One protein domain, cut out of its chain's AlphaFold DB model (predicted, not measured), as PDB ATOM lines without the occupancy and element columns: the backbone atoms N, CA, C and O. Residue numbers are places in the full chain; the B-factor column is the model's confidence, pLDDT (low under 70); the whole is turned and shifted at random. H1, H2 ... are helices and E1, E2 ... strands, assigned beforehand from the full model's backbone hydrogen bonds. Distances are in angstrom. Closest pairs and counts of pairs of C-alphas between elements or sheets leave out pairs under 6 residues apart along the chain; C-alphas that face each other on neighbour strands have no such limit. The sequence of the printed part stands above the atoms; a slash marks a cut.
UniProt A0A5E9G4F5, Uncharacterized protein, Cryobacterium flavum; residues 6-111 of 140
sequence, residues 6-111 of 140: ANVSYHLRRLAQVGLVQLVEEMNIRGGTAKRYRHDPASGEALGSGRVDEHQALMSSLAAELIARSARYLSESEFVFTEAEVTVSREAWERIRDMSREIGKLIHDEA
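Overview. This is residues 6 to 111 of the 140 residues of an uncharacterized protein of Cryobacterium flavum (UniProt A0A5E9G4F5). A two-stranded hairpin, E1 and E2, with H1 packed on it by residues 9 to 17, reaches out at one end of a loose, open model; short H2 leads from it to two long helices, H3 and H4, that stand apart. Residues 71 to 87 of the link between those helices stick out, as does the hairpin tip, residues 28 to 33. The printed part has 106 residues, in the order H1, E1, E2, H2, H3, H4; the sheet E1 - E2 is antiparallel and the class mixed. It is loose, with a radius of gyration of the C-alphas of 17.3 A and spans of 56 by 37 by 29 A.

Arrangement. H1, residues 6 to 17, comes closest to E1, residues 21 to 29, at the C-alphas of Leu 15 and Val 21, 5.8 A apart. E1 bends by 57 degrees at residue 24. E1 and E2, residues 32 to 39, form an antiparallel hairpin, with N 22 and O 38 at 2.8 A and N 27 and O 34 at 2.9 A. H2, residues 41 to 48, only just touches H3, residues 52 to 70, with 3 pairs of C-alphas within 8 A, made by residues 55 to 58 of H3; the closest are those of Leu 47 and His 55, 7.9 A. H2 and H4, residues 90 to 109, are close but not clearly touching; the closest C-alphas, of Pro 41 and His 108, are 6.5 A apart. H3 and H4 are apart. In H1, H3 and H4 every O i to N i+4 pair is within hydrogen-bond range; in H2 0 of 4 are, against 4 of 5 O i to N i+3 pairs.

Along the chain. H1 begins at C-alpha 6, (25.254, -11.001, 43.116). E1 measures 21.6 A, E2 23.0 A, H3 26.6 A and H4 28.6 A, ending at C-alpha 109, (-6.632, -11.392, 43.241).

Size, cuts and confidence. The C-alphas farthest apart, of Arg 30 and Ser 89, are 57.7 A apart. The printed part has no cut; the link from H3 to H4, 19 residues, is long. The pLDDT is under 70 at 22 residues, among them 39 to 50 and 80 to 84.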
ATOM      1  N   ALA A   6      24.947 -12.419  42.991       71.06
ATOM      2  CA  ALA A   6      25.254 -11.001  43.116       71.06
ATOM      3  C   ALA A   6      24.315 -10.124  42.272       71.06
ATOM      4  O   ALA A   6      23.850  -9.100  42.773       71.06
ATOM      5  N   ASN A   7      23.989 -10.542  41.043       60.34
ATOM      6  CA  ASN A   7      23.094  -9.798  40.157       60.34
ATOM      7  C   ASN A   7      21.656  -9.795  40.697       60.34
ATOM      8  O   ASN A   7      21.046  -8.740  40.857       60.34
ATOM      9  N   VAL A   8      21.163 -10.960  41.123       70.75
ATOM     10  CA  VAL A   8      19.833 -11.090  41.746       70.75
ATOM     11  C   VAL A   8      19.727 -10.226  43.009       70.75
ATOM     12  O   VAL A   8      18.754  -9.499  43.205       70.75
ATOM     13  N   SER A   9      20.762 -10.241  43.856       74.44
ATOM     14  CA  SER A   9      20.802  -9.423  45.078       74.44
ATOM     15  C   SER A   9      20.861  -7.921  44.781       74.44
ATOM     16  O   SER A   9      20.329  -7.117  45.550       74.44
ATOM     17  N   TYR A  10      21.513  -7.530  43.685       75.75
ATOM     18  CA  TYR A  10      21.550  -6.148  43.219       75.75
ATOM     19  C   TYR A  10      20.158  -5.671  42.789       75.75
ATOM     20  O   TYR A  10      19.682  -4.660  43.313       75.75
ATOM     21  N   HIS A  11      19.472  -6.432  41.931       72.69
ATOM     22  CA  HIS A  11      18.129  -6.083  41.467       72.69
ATOM     23  C   HIS A  11      17.114  -6.045  42.616       72.69
ATOM     24  O   HIS A  11      16.381  -5.067  42.730       72.69
ATOM     25  N   LEU A  12      17.126  -7.016  43.538       75.25
ATOM     26  CA  LEU A  12      16.211  -7.021  44.691       75.25
ATOM     27  C   LEU A  12      16.394  -5.813  45.619       75.25
ATOM     28  O   LEU A  12      15.406  -5.248  46.081       75.25
ATOM     29  N   ARG A  13      17.635  -5.368  45.861       78.62
ATOM     30  CA  ARG A  13      17.873  -4.134  46.632       78.62
ATOM     31  C   ARG A  13      17.342  -2.903  45.912       78.62
ATOM     32  O   ARG A  13      16.751  -2.045  46.558       78.62
ATOM     33  N   ARG A  14      17.544  -2.823  44.596       71.50
ATOM     34  CA  ARG A  14      17.067  -1.697  43.791       71.50
ATOM     35  C   ARG A  14      15.542  -1.641  43.772       71.50
ATOM     36  O   ARG A  14      14.989  -0.575  43.979       71.50
ATOM     37  N   LEU A  15      14.879  -2.790  43.628       71.31
ATOM     38  CA  LEU A  15      13.422  -2.908  43.715       71.31
ATOM     39  C   LEU A  15      12.897  -2.521  45.109       71.31
ATOM     40  O   LEU A  15      11.878  -1.846  45.214       71.31
ATOM     41  N   ALA A  16      13.604  -2.896  46.181       75.50
ATOM     42  CA  ALA A  16      13.217  -2.531  47.545       75.50
ATOM     43  C   ALA A  16      13.348  -1.026  47.825       75.50
ATOM     44  O   ALA A  16      12.509  -0.457  48.517       75.50
ATOM     45  N   GLN A  17      14.369  -0.369  47.266       72.88
ATOM     46  CA  GLN A  17      14.570   1.081  47.401       72.88
ATOM     47  C   GLN A  17      13.421   1.903  46.811       72.88
ATOM     48  O   GLN A  17      13.146   2.991  47.305       72.88
ATOM     49  N   VAL A  18      12.747   1.375  45.790       63.09
ATOM     50  CA  VAL A  18      11.602   2.022  45.136       63.09
ATOM     51  C   VAL A  18      10.253   1.425  45.569       63.09
ATOM     52  O   VAL A  18       9.238   1.660  44.927       63.09
ATOM     53  N   GLY A  19      10.228   0.647  46.659       64.62
ATOM     54  CA  GLY A  19       8.992   0.145  47.273       64.62
ATOM     55  C   GLY A  19       8.318  -1.032  46.560       64.62
ATOM     56  O   GLY A  19       7.211  -1.404  46.931       64.62
ATOM     57  N   LEU A  20       8.971  -1.651  45.572       67.00
ATOM     58  CA  LEU A  20       8.381  -2.733  44.761       67.00
ATOM     59  C   LEU A  20       8.383  -4.087  45.441       67.00
ATOM     60  O   LEU A  20       7.573  -4.975  45.175       67.00
ATOM     61  N   VAL A  21       9.357  -4.261  46.317       74.50
ATOM     62  CA  VAL A  21       9.456  -5.436  47.152       74.50
ATOM     63  C   VAL A  21       9.772  -4.993  48.565       74.50
ATOM     64  O   VAL A  21      10.632  -4.149  48.804       74.50
ATOM     65  N   GLN A  22       9.090  -5.585  49.526       79.50
ATOM     66  CA  GLN A  22       9.341  -5.345  50.931       79.50
ATOM     67  C   GLN A  22      10.333  -6.384  51.444       79.50
ATOM     68  O   GLN A  22      10.144  -7.584  51.228       79.50
ATOM     69  N   LEU A  23      11.383  -5.947  52.142       85.38
ATOM     70  CA  LEU A  23      12.207  -6.855  52.939       85.38
ATOM     71  C   LEU A  23      11.349  -7.365  54.099       85.38
ATOM     72  O   LEU A  23      10.997  -6.603  54.994       85.38
ATOM     73  N   VAL A  24      10.993  -8.644  54.061       89.50
ATOM     74  CA  VAL A  24      10.133  -9.268  55.075       89.50
ATOM     75  C   VAL A  24      10.924 -10.076  56.093       89.50
ATOM     76  O   VAL A  24      10.392 -10.414  57.145       89.50
ATOM     77  N   GLU A  25      12.181 -10.407  55.788       87.12
ATOM     78  CA  GLU A  25      13.017 -11.220  56.667       87.12
ATOM     79  C   GLU A  25      14.505 -11.024  56.365       87.12
ATOM     80  O   GLU A  25      14.915 -10.997  55.202       87.12
ATOM     81  N   GLU A  26      15.318 -10.941  57.413       90.56
ATOM     82  CA  GLU A  26      16.776 -10.922  57.335       90.56
ATOM     83  C   GLU A  26      17.332 -11.920  58.355       90.56
ATOM     84  O   GLU A  26      16.996 -11.850  59.537       90.56
ATOM     85  N   MET A  27      18.151 -12.872  57.902       89.81
ATOM     86  CA  MET A  27      18.709 -13.922  58.756       89.81
ATOM     87  C   MET A  27      20.201 -14.137  58.518       89.81
ATOM     88  O   MET A  27      20.690 -14.100  57.387       89.81
ATOM     89  N   ASN A  28      20.928 -14.404  59.601       85.69
ATOM     90  CA  ASN A  28      22.347 -14.733  59.545       85.69
ATOM     91  C   ASN A  28      22.526 -16.206  59.162       85.69
ATOM     92  O   ASN A  28      21.975 -17.096  59.810       85.69
ATOM     93  N   ILE A  29      23.327 -16.458  58.131       85.31
ATOM     94  CA  ILE A  29      23.683 -17.798  57.654       85.31
ATOM     95  C   ILE A  29      25.205 -17.975  57.689       85.31
ATOM     96  O   ILE A  29      25.965 -17.007  57.764       85.31
ATOM     97  N   ARG A  30      25.690 -19.221  57.615       72.81
ATOM     98  CA  ARG A  30      27.132 -19.458  57.452       72.81
ATOM     99  C   ARG A  30      27.596 -18.823  56.139       72.81
ATOM    100  O   ARG A  30      27.208 -19.277  55.070       72.81
ATOM    101  N   GLY A  31      28.427 -17.787  56.243       79.81
ATOM    102  CA  GLY A  31      28.985 -17.074  55.092       79.81
ATOM    103  C   GLY A  31      28.259 -15.785  54.693       79.81
ATOM    104  O   GLY A  31      28.599 -15.228  53.655       79.81
ATOM    105  N   GLY A  32      27.303 -15.283  55.485       84.75
ATOM    106  CA  GLY A  32      26.724 -13.955  55.256       84.75
ATOM    107  C   GLY A  32      25.302 -13.791  55.780       84.75
ATOM    108  O   GLY A  32      24.888 -14.442  56.737       84.75
ATOM    109  N   THR A  33      24.544 -12.919  55.122       84.88
ATOM    110  CA  THR A  33      23.167 -12.587  55.493       84.88
ATOM    111  C   THR A  33      22.226 -12.924  54.344       84.88
ATOM    112  O   THR A  33      22.419 -12.455  53.220       84.88
ATOM    113  N   ALA A  34      21.199 -13.722  54.622       85.12
ATOM    114  CA  ALA A  34      20.120 -13.990  53.683       85.12
ATOM    115  C   ALA A  34      18.973 -12.998  53.907       85.12
ATOM    116  O   ALA A  34      18.579 -12.735  55.041       85.12
ATOM    117  N   LYS A  35      18.437 -12.453  52.811       87.62
ATOM    118  CA  LYS A  35      17.319 -11.502  52.814       87.62
ATOM    119  C   LYS A  35      16.160 -12.076  52.013       87.62
ATOM    120  O   LYS A  35      16.364 -12.515  50.880       87.62
ATOM    121  N   ARG A  36      14.955 -12.055  52.584       84.44
ATOM    122  CA  ARG A  36      13.724 -12.476  51.910       84.44
ATOM    123  C   ARG A  36      12.871 -11.262  51.596       84.44
ATOM    124  O   ARG A  36      12.557 -10.467  52.479       84.44
ATOM    125  N   TYR A  37      12.482 -11.155  50.337       83.50
ATOM    126  CA  TYR A  37      11.652 -10.071  49.841       83.50
ATOM    127  C   TYR A  37      10.268 -10.599  49.463       83.50
ATOM    128  O   TYR A  37      10.142 -11.726  48.981       83.50
ATOM    129  N   ARG A  38       9.234  -9.787  49.683       78.19
ATOM    130  CA  ARG A  38       7.864 -10.036  49.226       78.19
ATOM    131  C   ARG A  38       7.468  -8.935  48.257       78.19
ATOM    132  O   ARG A  38       7.654  -7.765  48.562       78.19
ATOM    133  N   HIS A  39       6.926  -9.315  47.110       69.75
ATOM    134  CA  HIS A  39       6.323  -8.371  46.177       69.75
ATOM    135  C   HIS A  39       5.034  -7.791  46.767       69.75
ATOM    136  O   HIS A  39       4.203  -8.559  47.257       69.75
ATOM    137  N   ASP A  40       4.876  -6.470  46.707       67.88
ATOM    138  CA  ASP A  40       3.601  -5.806  46.986       67.88
ATOM    139  C   ASP A  40       2.820  -5.660  45.664       67.88
ATOM    140  O   ASP A  40       3.284  -4.959  44.763       67.88
ATOM    141  N   PRO A  41       1.653  -6.314  45.509       61.94
ATOM    142  CA  PRO A  41       0.794  -6.193  44.329       61.94
ATOM    143  C   PRO A  41       0.431  -4.757  43.921       61.94
ATOM    144  O   PRO A  41       0.245  -4.495  42.736       61.94
ATOM    145  N   ALA A  42       0.351  -3.819  44.871       63.81
ATOM    146  CA  ALA A  42       0.029  -2.415  44.596       63.81
ATOM    147  C   ALA A  42       1.253  -1.586  44.167       63.81
ATOM    148  O   ALA A  42       1.122  -0.446  43.715       63.81
ATOM    149  N   SER A  43       2.455  -2.150  44.280       64.69
ATOM    150  CA  SER A  43       3.693  -1.401  44.070       64.69
ATOM    151  C   SER A  43       3.965  -1.010  42.617       64.69
ATOM    152  O   SER A  43       4.785  -0.129  42.369       64.69
ATOM    153  N   GLY A  44       3.234  -1.583  41.655       62.28
ATOM    154  CA  GLY A  44       3.295  -1.164  40.254       62.28
ATOM    155  C   GLY A  44       3.003   0.329  40.059       62.28
ATOM    156  O   GLY A  44       3.585   0.945  39.171       62.28
ATOM    157  N   GLU A  45       2.187   0.948  40.922       63.97
ATOM    158  CA  GLU A  45       1.928   2.397  40.877       63.97
ATOM    159  C   GLU A  45       3.163   3.235  41.260       63.97
ATOM    160  O   GLU A  45       3.334   4.347  40.759       63.97
ATOM    161  N   ALA A  46       4.072   2.691  42.078       61.44
ATOM    162  CA  ALA A  46       5.308   3.364  42.486       61.44
ATOM    163  C   ALA A  46       6.370   3.416  41.367       61.44
ATOM    164  O   ALA A  46       7.306   4.210  41.444       61.44
ATOM    165  N   LEU A  47       6.212   2.616  40.302       62.28
ATOM    166  CA  LEU A  47       7.092   2.608  39.123       62.28
ATOM    167  C   LEU A  47       6.953   3.849  38.232       62.28
ATOM    168  O   LEU A  47       7.809   4.091  37.384       62.28
ATOM    169  N   GLY A  48       5.878   4.621  38.404       60.00
ATOM    170  CA  GLY A  48       5.568   5.806  37.605       60.00
ATOM    171  C   GLY A  48       6.193   7.109  38.112       60.00
ATOM    172  O   GLY A  48       5.725   8.172  37.715       60.00
ATOM    173  N   SER A  49       7.214   7.060  38.980       59.69
ATOM    174  CA  SER A  49       7.814   8.215  39.688       59.69
ATOM    175  C   SER A  49       8.337   9.355  38.790       59.69
ATOM    176  O   SER A  49       8.653  10.434  39.292       59.69
ATOM    177  N   GLY A  50       8.410   9.157  37.469       60.91
ATOM    178  CA  GLY A  50       8.560  10.235  36.484       60.91
ATOM    179  C   GLY A  50       9.997  10.650  36.163       60.91
ATOM    180  O   GLY A  50      10.202  11.577  35.379       60.91
ATOM    181  N   ARG A  51      11.012   9.977  36.721       73.19
ATOM    182  CA  ARG A  51      12.418  10.217  36.362       73.19
ATOM    183  C   ARG A  51      12.844   9.367  35.157       73.19
ATOM    184  O   ARG A  51      12.633   8.158  35.125       73.19
ATOM    185  N   VAL A  52      13.484  10.002  34.173       66.69
ATOM    186  CA  VAL A  52      13.860   9.369  32.891       66.69
ATOM    187  C   VAL A  52      14.882   8.236  33.064       66.69
ATOM    188  O   VAL A  52      14.756   7.195  32.425       66.69
ATOM    189  N   ASP A  53      15.874   8.404  33.938       70.12
ATOM    190  CA  ASP A  53      16.898   7.393  34.247       70.12
ATOM    191  C   ASP A  53      16.310   6.159  34.952       70.12
ATOM    192  O   ASP A  53      16.678   5.017  34.657       70.12
ATOM    193  N   GLU A  54      15.354   6.376  35.855       71.50
ATOM    194  CA  GLU A  54      14.599   5.306  36.516       71.50
ATOM    195  C   GLU A  54      13.727   4.546  35.513       71.50
ATOM    196  O   GLU A  54      13.763   3.314  35.489       71.50
ATOM    197  N   HIS A  55      13.039   5.272  34.625       74.56
ATOM    198  CA  HIS A  55      12.228   4.696  33.556       74.56
ATOM    199  C   HIS A  55      13.063   3.833  32.597       74.56
ATOM    200  O   HIS A  55      12.724   2.677  32.357       74.56
ATOM    201  N   GLN A  56      14.201   4.330  32.098       75.31
ATOM    202  CA  GLN A  56      15.067   3.561  31.193       75.31
ATOM    203  C   GLN A  56      15.579   2.267  31.832       75.31
ATOM    204  O   GLN A  56      15.593   1.204  31.204       75.31
ATOM    205  N   ALA A  57      15.990   2.338  33.096       72.69
ATOM    206  CA  ALA A  57      16.498   1.174  33.803       72.69
ATOM    207  C   ALA A  57      15.385   0.164  34.147       72.69
ATOM    208  O   ALA A  57      15.636  -1.046  34.147       72.69
ATOM    209  N   LEU A  58      14.165   0.644  34.411       73.38
ATOM    210  CA  LEU A  58      12.970  -0.190  34.536       73.38
ATOM    211  C   LEU A  58      12.673  -0.905  33.213       73.38
ATOM    212  O   LEU A  58      12.601  -2.132  33.198       73.38
ATOM    213  N   MET A  59      12.589  -0.169  32.103       80.31
ATOM    214  CA  MET A  59      12.314  -0.735  30.779       80.31
ATOM    215  C   MET A  59      13.373  -1.758  30.352       80.31
ATOM    216  O   MET A  59      13.026  -2.830  29.861       80.31
ATOM    217  N   SER A  60      14.654  -1.491  30.626       76.62
ATOM    218  CA  SER A  60      15.745  -2.442  30.358       76.62
ATOM    219  C   SER A  60      15.578  -3.747  31.146       76.62
ATOM    220  O   SER A  60      15.801  -4.835  30.619       76.62
ATOM    221  N   SER A  61      15.144  -3.644  32.406       75.19
ATOM    222  CA  SER A  61      14.902  -4.808  33.264       75.19
ATOM    223  C   SER A  61      13.666  -5.594  32.809       75.19
ATOM    224  O   SER A  61      13.706  -6.821  32.760       75.19
ATOM    225  N   LEU A  62      12.589  -4.901  32.416       80.06
ATOM    226  CA  LEU A  62      11.385  -5.519  31.852       80.06
ATOM    227  C   LEU A  62      11.685  -6.262  30.545       80.06
ATOM    228  O   LEU A  62      11.195  -7.374  30.358       80.06
ATOM    229  N   ALA A  63      12.514  -5.686  29.671       80.50
ATOM    230  CA  ALA A  63      12.929  -6.319  28.422       80.50
ATOM    231  C   ALA A  63      13.737  -7.605  28.670       80.50
ATOM    232  O   ALA A  63      13.432  -8.645  28.085       80.50
ATOM    233  N   ALA A  64      14.721  -7.562  29.577       77.88
ATOM    234  CA  ALA A  64      15.508  -8.740  29.948       77.88
ATOM    235  C   ALA A  64      14.627  -9.863  30.523       77.88
ATOM    236  O   ALA A  64      14.744 -11.025  30.127       77.88
ATOM    237  N   GLU A  65      13.687  -9.510  31.401       81.00
ATOM    238  CA  GLU A  65      12.724 -10.456  31.962       81.00
ATOM    239  C   GLU A  65      11.784 -11.039  30.906       81.00
ATOM    240  O   GLU A  65      11.527 -12.244  30.913       81.00
ATOM    241  N   LEU A  66      11.285 -10.218  29.977       82.88
ATOM    242  CA  LEU A  66      10.421 -10.677  28.892       82.88
ATOM    243  C   LEU A  66      11.135 -11.712  28.012       82.88
ATOM    244  O   LEU A  66      10.550 -12.752  27.714       82.88
ATOM    245  N   ILE A  67      12.411 -11.483  27.683       82.94
ATOM    246  CA  ILE A  67      13.258 -12.447  26.959       82.94
ATOM    247  C   ILE A  67      13.426 -13.744  27.768       82.94
ATOM    248  O   ILE A  67      13.272 -14.847  27.244       82.94
ATOM    249  N   ALA A  68      13.696 -13.647  29.072       77.75
ATOM    250  CA  ALA A  68      13.832 -14.827  29.928       77.75
ATOM    251  C   ALA A  68      12.511 -15.614  30.088       77.75
ATOM    252  O   ALA A  68      12.507 -16.832  30.300       77.75
ATOM    253  N   ARG A  69      11.361 -14.936  30.023       83.12
ATOM    254  CA  ARG A  69      10.023 -15.550  30.070       83.12
ATOM    255  C   ARG A  69       9.652 -16.193  28.741       83.12
ATOM    256  O   ARG A  69       9.155 -17.316  28.770       83.12
ATOM    257  N   SER A  70       9.956 -15.555  27.612       81.12
ATOM    258  CA  SER A  70       9.663 -16.102  26.281       81.12
ATOM    259  C   SER A  70      10.413 -17.409  26.008       81.12
ATOM    260  O   SER A  70       9.861 -18.307  25.381       81.12
ATOM    261  N   ALA A  71      11.604 -17.597  26.584       84.19
ATOM    262  CA  ALA A  71      12.334 -18.869  26.527       84.19
ATOM    263  C   ALA A  71      11.586 -20.062  27.168       84.19
ATOM    264  O   ALA A  71      11.963 -21.212  26.957       84.19
ATOM    265  N   ARG A  72      10.542 -19.803  27.968       83.19
ATOM    266  CA  ARG A  72       9.682 -20.812  28.611       83.19
ATOM    267  C   ARG A  72       8.302 -20.915  27.952       83.19
ATOM    268  O   ARG A  72       7.388 -21.469  28.557       83.19
ATOM    269  N   TYR A  73       8.143 -20.345  26.758       81.94
ATOM    270  CA  TYR A  73       6.895 -20.386  26.008       81.94
ATOM    271  C   TYR A  73       6.444 -21.829  25.752       81.94
ATOM    272  O   TYR A  73       7.236 -22.672  25.323       81.94
ATOM    273  N   LEU A  74       5.164 -22.100  26.012       82.00
ATOM    274  CA  LEU A  74       4.538 -23.372  25.682       82.00
ATOM    275  C   LEU A  74       4.023 -23.302  24.244       82.00
ATOM    276  O   LEU A  74       3.132 -22.505  23.939       82.00
ATOM    277  N   SER A  75       4.591 -24.135  23.372       77.75
ATOM    278  CA  SER A  75       4.151 -24.247  21.979       77.75
ATOM    279  C   SER A  75       2.642 -24.488  21.904       77.75
ATOM    280  O   SER A  75       2.110 -25.250  22.706       77.75
ATOM    281  N   GLU A  76       1.975 -23.844  20.941       77.81
ATOM    282  CA  GLU A  76       0.529 -23.979  20.665       77.81
ATOM    283  C   GLU A  76      -0.424 -23.453  21.758       77.81
ATOM    284  O   GLU A  76      -1.635 -23.639  21.655       77.81
ATOM    285  N   SER A  77       0.085 -22.751  22.775       80.25
ATOM    286  CA  SER A  77      -0.773 -22.007  23.708       80.25
ATOM    287  C   SER A  77      -1.382 -20.757  23.058       80.25
ATOM    288  O   SER A  77      -0.790 -20.158  22.158       80.25
ATOM    289  N   GLU A  78      -2.577 -20.353  23.504       74.50
ATOM    290  CA  GLU A  78      -3.177 -19.083  23.082       74.50
ATOM    291  C   GLU A  78      -2.289 -17.913  23.525       74.50
ATOM    292  O   GLU A  78      -1.938 -17.780  24.700       74.50
ATOM    293  N   PHE A  79      -1.932 -17.049  22.574       72.19
ATOM    294  CA  PHE A  79      -1.092 -15.881  22.809       72.19
ATOM    295  C   PHE A  79      -1.788 -14.626  22.290       72.19
ATOM    296  O   PHE A  79      -2.099 -14.516  21.105       72.19
ATOM    297  N   VAL A  80      -2.014 -13.665  23.185       66.88
ATOM    298  CA  VAL A  80      -2.530 -12.338  22.840       66.88
ATOM    299  C   VAL A  80      -1.360 -11.360  22.851       66.88
ATOM    300  O   VAL A  80      -0.721 -11.162  23.883       66.88
ATOM    301  N   PHE A  81      -1.092 -10.739  21.705       67.38
ATOM    302  CA  PHE A  81      -0.086  -9.690  21.550       67.38
ATOM    303  C   PHE A  81      -0.724  -8.455  20.935       67.38
ATOM    304  O   PHE A  81      -1.476  -8.543  19.965       67.38
ATOM    305  N   THR A  82      -0.434  -7.293  21.503       62.25
ATOM    306  CA  THR A  82      -0.858  -6.010  20.952       62.25
ATOM    307  C   THR A  82       0.320  -5.061  21.018       62.25
ATOM    308  O   THR A  82       0.804  -4.739  22.099       62.25
ATOM    309  N   GLU A  83       0.772  -4.624  19.851       66.50
ATOM    310  CA  GLU A  83       1.783  -3.590  19.683       66.50
ATOM    311  C   GLU A  83       1.113  -2.410  18.990       66.50
ATOM    312  O   GLU A  83       0.550  -2.554  17.903       66.50
ATOM    313  N   ALA A  84       1.100  -1.260  19.657       69.31
ATOM    314  CA  ALA A  84       0.476  -0.056  19.139       69.31
ATOM    315  C   ALA A  84       1.200   1.179  19.684       69.31
ATOM    316  O   ALA A  84       1.133   1.465  20.877       69.31
ATOM    317  N   GLU A  85       1.849   1.932  18.799       73.31
ATOM    318  CA  GLU A  85       2.271   3.311  19.054       73.31
ATOM    319  C   GLU A  85       1.246   4.229  18.381       73.31
ATOM    320  O   GLU A  85       1.253   4.418  17.166       73.31
ATOM    321  N   VAL A  86       0.274   4.707  19.159       83.56
ATOM    322  CA  VAL A  86      -0.885   5.444  18.643       83.56
ATOM    323  C   VAL A  86      -1.178   6.672  19.488       83.56
ATOM    324  O   VAL A  86      -1.024   6.666  20.708       83.56
ATOM    325  N   THR A  87      -1.683   7.719  18.840       86.62
ATOM    326  CA  THR A  87      -2.226   8.885  19.536       86.62
ATOM    327  C   THR A  87      -3.688   8.634  19.879       86.62
ATOM    328  O   THR A  87      -4.506   8.373  18.997       86.62
ATOM    329  N   VAL A  88      -4.034   8.753  21.159       89.31
ATOM    330  CA  VAL A  88      -5.408   8.624  21.661       89.31
ATOM    331  C   VAL A  88      -5.871   9.929  22.307       89.31
ATOM    332  O   VAL A  88      -5.059  10.774  22.684       89.31
ATOM    333  N   SER A  89      -7.186  10.122  22.436       94.12
ATOM    334  CA  SER A  89      -7.715  11.244  23.218       94.12
ATOM    335  C   SER A  89      -7.362  11.085  24.702       94.12
ATOM    336  O   SER A  89      -7.145   9.971  25.180       94.12
ATOM    337  N   ARG A  90      -7.367  12.187  25.464       89.62
ATOM    338  CA  ARG A  90      -7.170  12.150  26.926       89.62
ATOM    339  C   ARG A  90      -8.171  11.225  27.627       89.62
ATOM    340  O   ARG A  90      -7.780  10.456  28.492       89.62
ATOM    341  N   GLU A  91      -9.439  11.280  27.228       95.69
ATOM    342  CA  GLU A  91     -10.488  10.421  27.788       95.69
ATOM    343  C   GLU A  91     -10.214   8.936  27.501       95.69
ATOM    344  O   GLU A  91     -10.359   8.086  28.380       95.69
ATOM    345  N   ALA A  92      -9.779   8.613  26.278       93.62
ATOM    346  CA  ALA A  92      -9.398   7.251  25.925       93.62
ATOM    347  C   ALA A  92      -8.165   6.793  26.717       93.62
ATOM    348  O   ALA A  92      -8.149   5.667  27.205       93.62
ATOM    349  N   TRP A  93      -7.172   7.666  26.902       92.75
ATOM    350  CA  TRP A  93      -5.998   7.393  27.731       92.75
ATOM    351  C   TRP A  93      -6.370   7.053  29.179       92.75
ATOM    352  O   TRP A  93      -5.933   6.027  29.695       92.75
ATOM    353  N   GLU A  94      -7.204   7.874  29.819       91.75
ATOM    354  CA  GLU A  94      -7.656   7.645  31.196       91.75
ATOM    355  C   GLU A  94      -8.384   6.303  31.322       91.75
ATOM    356  O   GLU A  94      -8.026   5.488  32.170       91.75
ATOM    357  N   ARG A  95      -9.308   6.010  30.399       94.50
ATOM    358  CA  ARG A  95     -10.032   4.733  30.365       94.50
ATOM    359  C   ARG A  95      -9.100   3.530  30.204       94.50
ATOM    360  O   ARG A  95      -9.235   2.552  30.932       94.50
ATOM    361  N   ILE A  96      -8.161   3.592  29.258       91.25
ATOM    362  CA  ILE A  96      -7.210   2.502  28.994       91.25
ATOM    363  C   ILE A  96      -6.313   2.269  30.217       91.25
ATOM    364  O   ILE A  96      -6.081   1.122  30.607       91.25
ATOM    365  N   ARG A  97      -5.827   3.345  30.844       88.94
ATOM    366  CA  ARG A  97      -5.002   3.275  32.054       88.94
ATOM    367  C   ARG A  97      -5.761   2.630  33.214       88.94
ATOM    368  O   ARG A  97      -5.199   1.772  33.895       88.94
ATOM    369  N   ASP A  98      -7.016   3.011  33.419       89.69
ATOM    370  CA  ASP A  98      -7.827   2.500  34.526       89.69
ATOM    371  C   ASP A  98      -8.182   1.018  34.314       89.69
ATOM    372  O   ASP A  98      -7.956   0.206  35.209       89.69
ATOM    373  N   MET A  99      -8.573   0.617  33.098       90.88
ATOM    374  CA  MET A  99      -8.766  -0.802  32.749       90.88
ATOM    375  C   MET A  99      -7.484  -1.628  32.933       90.88
ATOM    376  O   MET A  99      -7.526  -2.757  33.415       90.88
ATOM    377  N   SER A 100      -6.324  -1.070  32.581       85.81
ATOM    378  CA  SER A 100      -5.037  -1.756  32.765       85.81
ATOM    379  C   SER A 100      -4.717  -1.985  34.244       85.81
ATOM    380  O   SER A 100      -4.187  -3.038  34.610       85.81
ATOM    381  N   ARG A 101      -5.082  -1.031  35.113       83.56
ATOM    382  CA  ARG A 101      -4.981  -1.181  36.571       83.56
ATOM    383  C   ARG A 101      -5.911  -2.282  37.083       83.56
ATOM    384  O   ARG A 101      -5.479  -3.110  37.882       83.56
ATOM    385  N   GLU A 102      -7.152  -2.321  36.603       89.25
ATOM    386  CA  GLU A 102      -8.121  -3.368  36.953       89.25
ATOM    387  C   GLU A 102      -7.641  -4.763  36.533       89.25
ATOM    388  O   GLU A 102      -7.712  -5.691  37.337       89.25
ATOM    389  N   ILE A 103      -7.069  -4.904  35.331       87.31
ATOM    390  CA  ILE A 103      -6.457  -6.161  34.869       87.31
ATOM    391  C   ILE A 103      -5.326  -6.590  35.811       87.31
ATOM    392  O   ILE A 103      -5.275  -7.749  36.222       87.31
ATOM    393  N   GLY A 104      -4.433  -5.667  36.185       83.00
ATOM    394  CA  GLY A 104      -3.350  -5.955  37.128       83.00
ATOM    395  C   GLY A 104      -3.868  -6.440  38.484       83.00
ATOM    396  O   GLY A 104      -3.382  -7.441  39.012       83.00
ATOM    397  N   LYS A 105      -4.902  -5.778  39.017       84.38
ATOM    398  CA  LYS A 105      -5.567  -6.192  40.257       84.38
ATOM    399  C   LYS A 105      -6.197  -7.581  40.130       84.38
ATOM    400  O   LYS A 105      -5.965  -8.414  41.001       84.38
ATOM    401  N   LEU A 106      -6.925  -7.847  39.047       89.12
ATOM    402  CA  LEU A 106      -7.561  -9.142  38.800       89.12
ATOM    403  C   LEU A 106      -6.534 -10.282  38.761       89.12
ATOM    404  O   LEU A 106      -6.731 -11.302  39.412       89.12
ATOM    405  N   ILE A 107      -5.409 -10.094  38.059       86.38
ATOM    406  CA  ILE A 107      -4.321 -11.086  38.006       86.38
ATOM    407  C   ILE A 107      -3.816 -11.419  39.413       86.38
ATOM    408  O   ILE A 107      -3.537 -12.579  39.711       86.38
ATOM    409  N   HIS A 108      -3.669 -10.410  40.270       81.94
ATOM    410  CA  HIS A 108      -3.215 -10.610  41.640       81.94
ATOM    411  C   HIS A 108      -4.267 -11.276  42.531       81.94
ATOM    412  O   HIS A 108      -3.905 -12.164  43.301       81.94
ATOM    413  N   ASP A 109      -5.531 -10.867  42.425       86.25
ATOM    414  CA  ASP A 109      -6.632 -11.392  43.241       86.25
ATOM    415  C   ASP A 109      -6.933 -12.868  42.909       86.25
ATOM    416  O   ASP A 109      -7.187 -13.661  43.814       86.25
ATOM    417  N   GLU A 110      -6.826 -13.259  41.634       89.56
ATOM    418  CA  GLU A 110      -7.066 -14.631  41.154       89.56
ATOM    419  C   GLU A 110      -5.815 -15.532  41.224       89.56
ATOM    420  O   GLU A 110      -5.854 -16.715  40.872       89.56
ATOM    421  N   ALA A 111      -4.667 -14.999  41.663       86.56
ATOM    422  CA  ALA A 111      -3.421 -15.755  41.713       86.56
ATOM    423  C   ALA A 111      -3.495 -16.904  42.733       86.56
ATOM    424  O   ALA A 111      -3.538 -16.702  43.947       86.56
TER     425      ALA A 111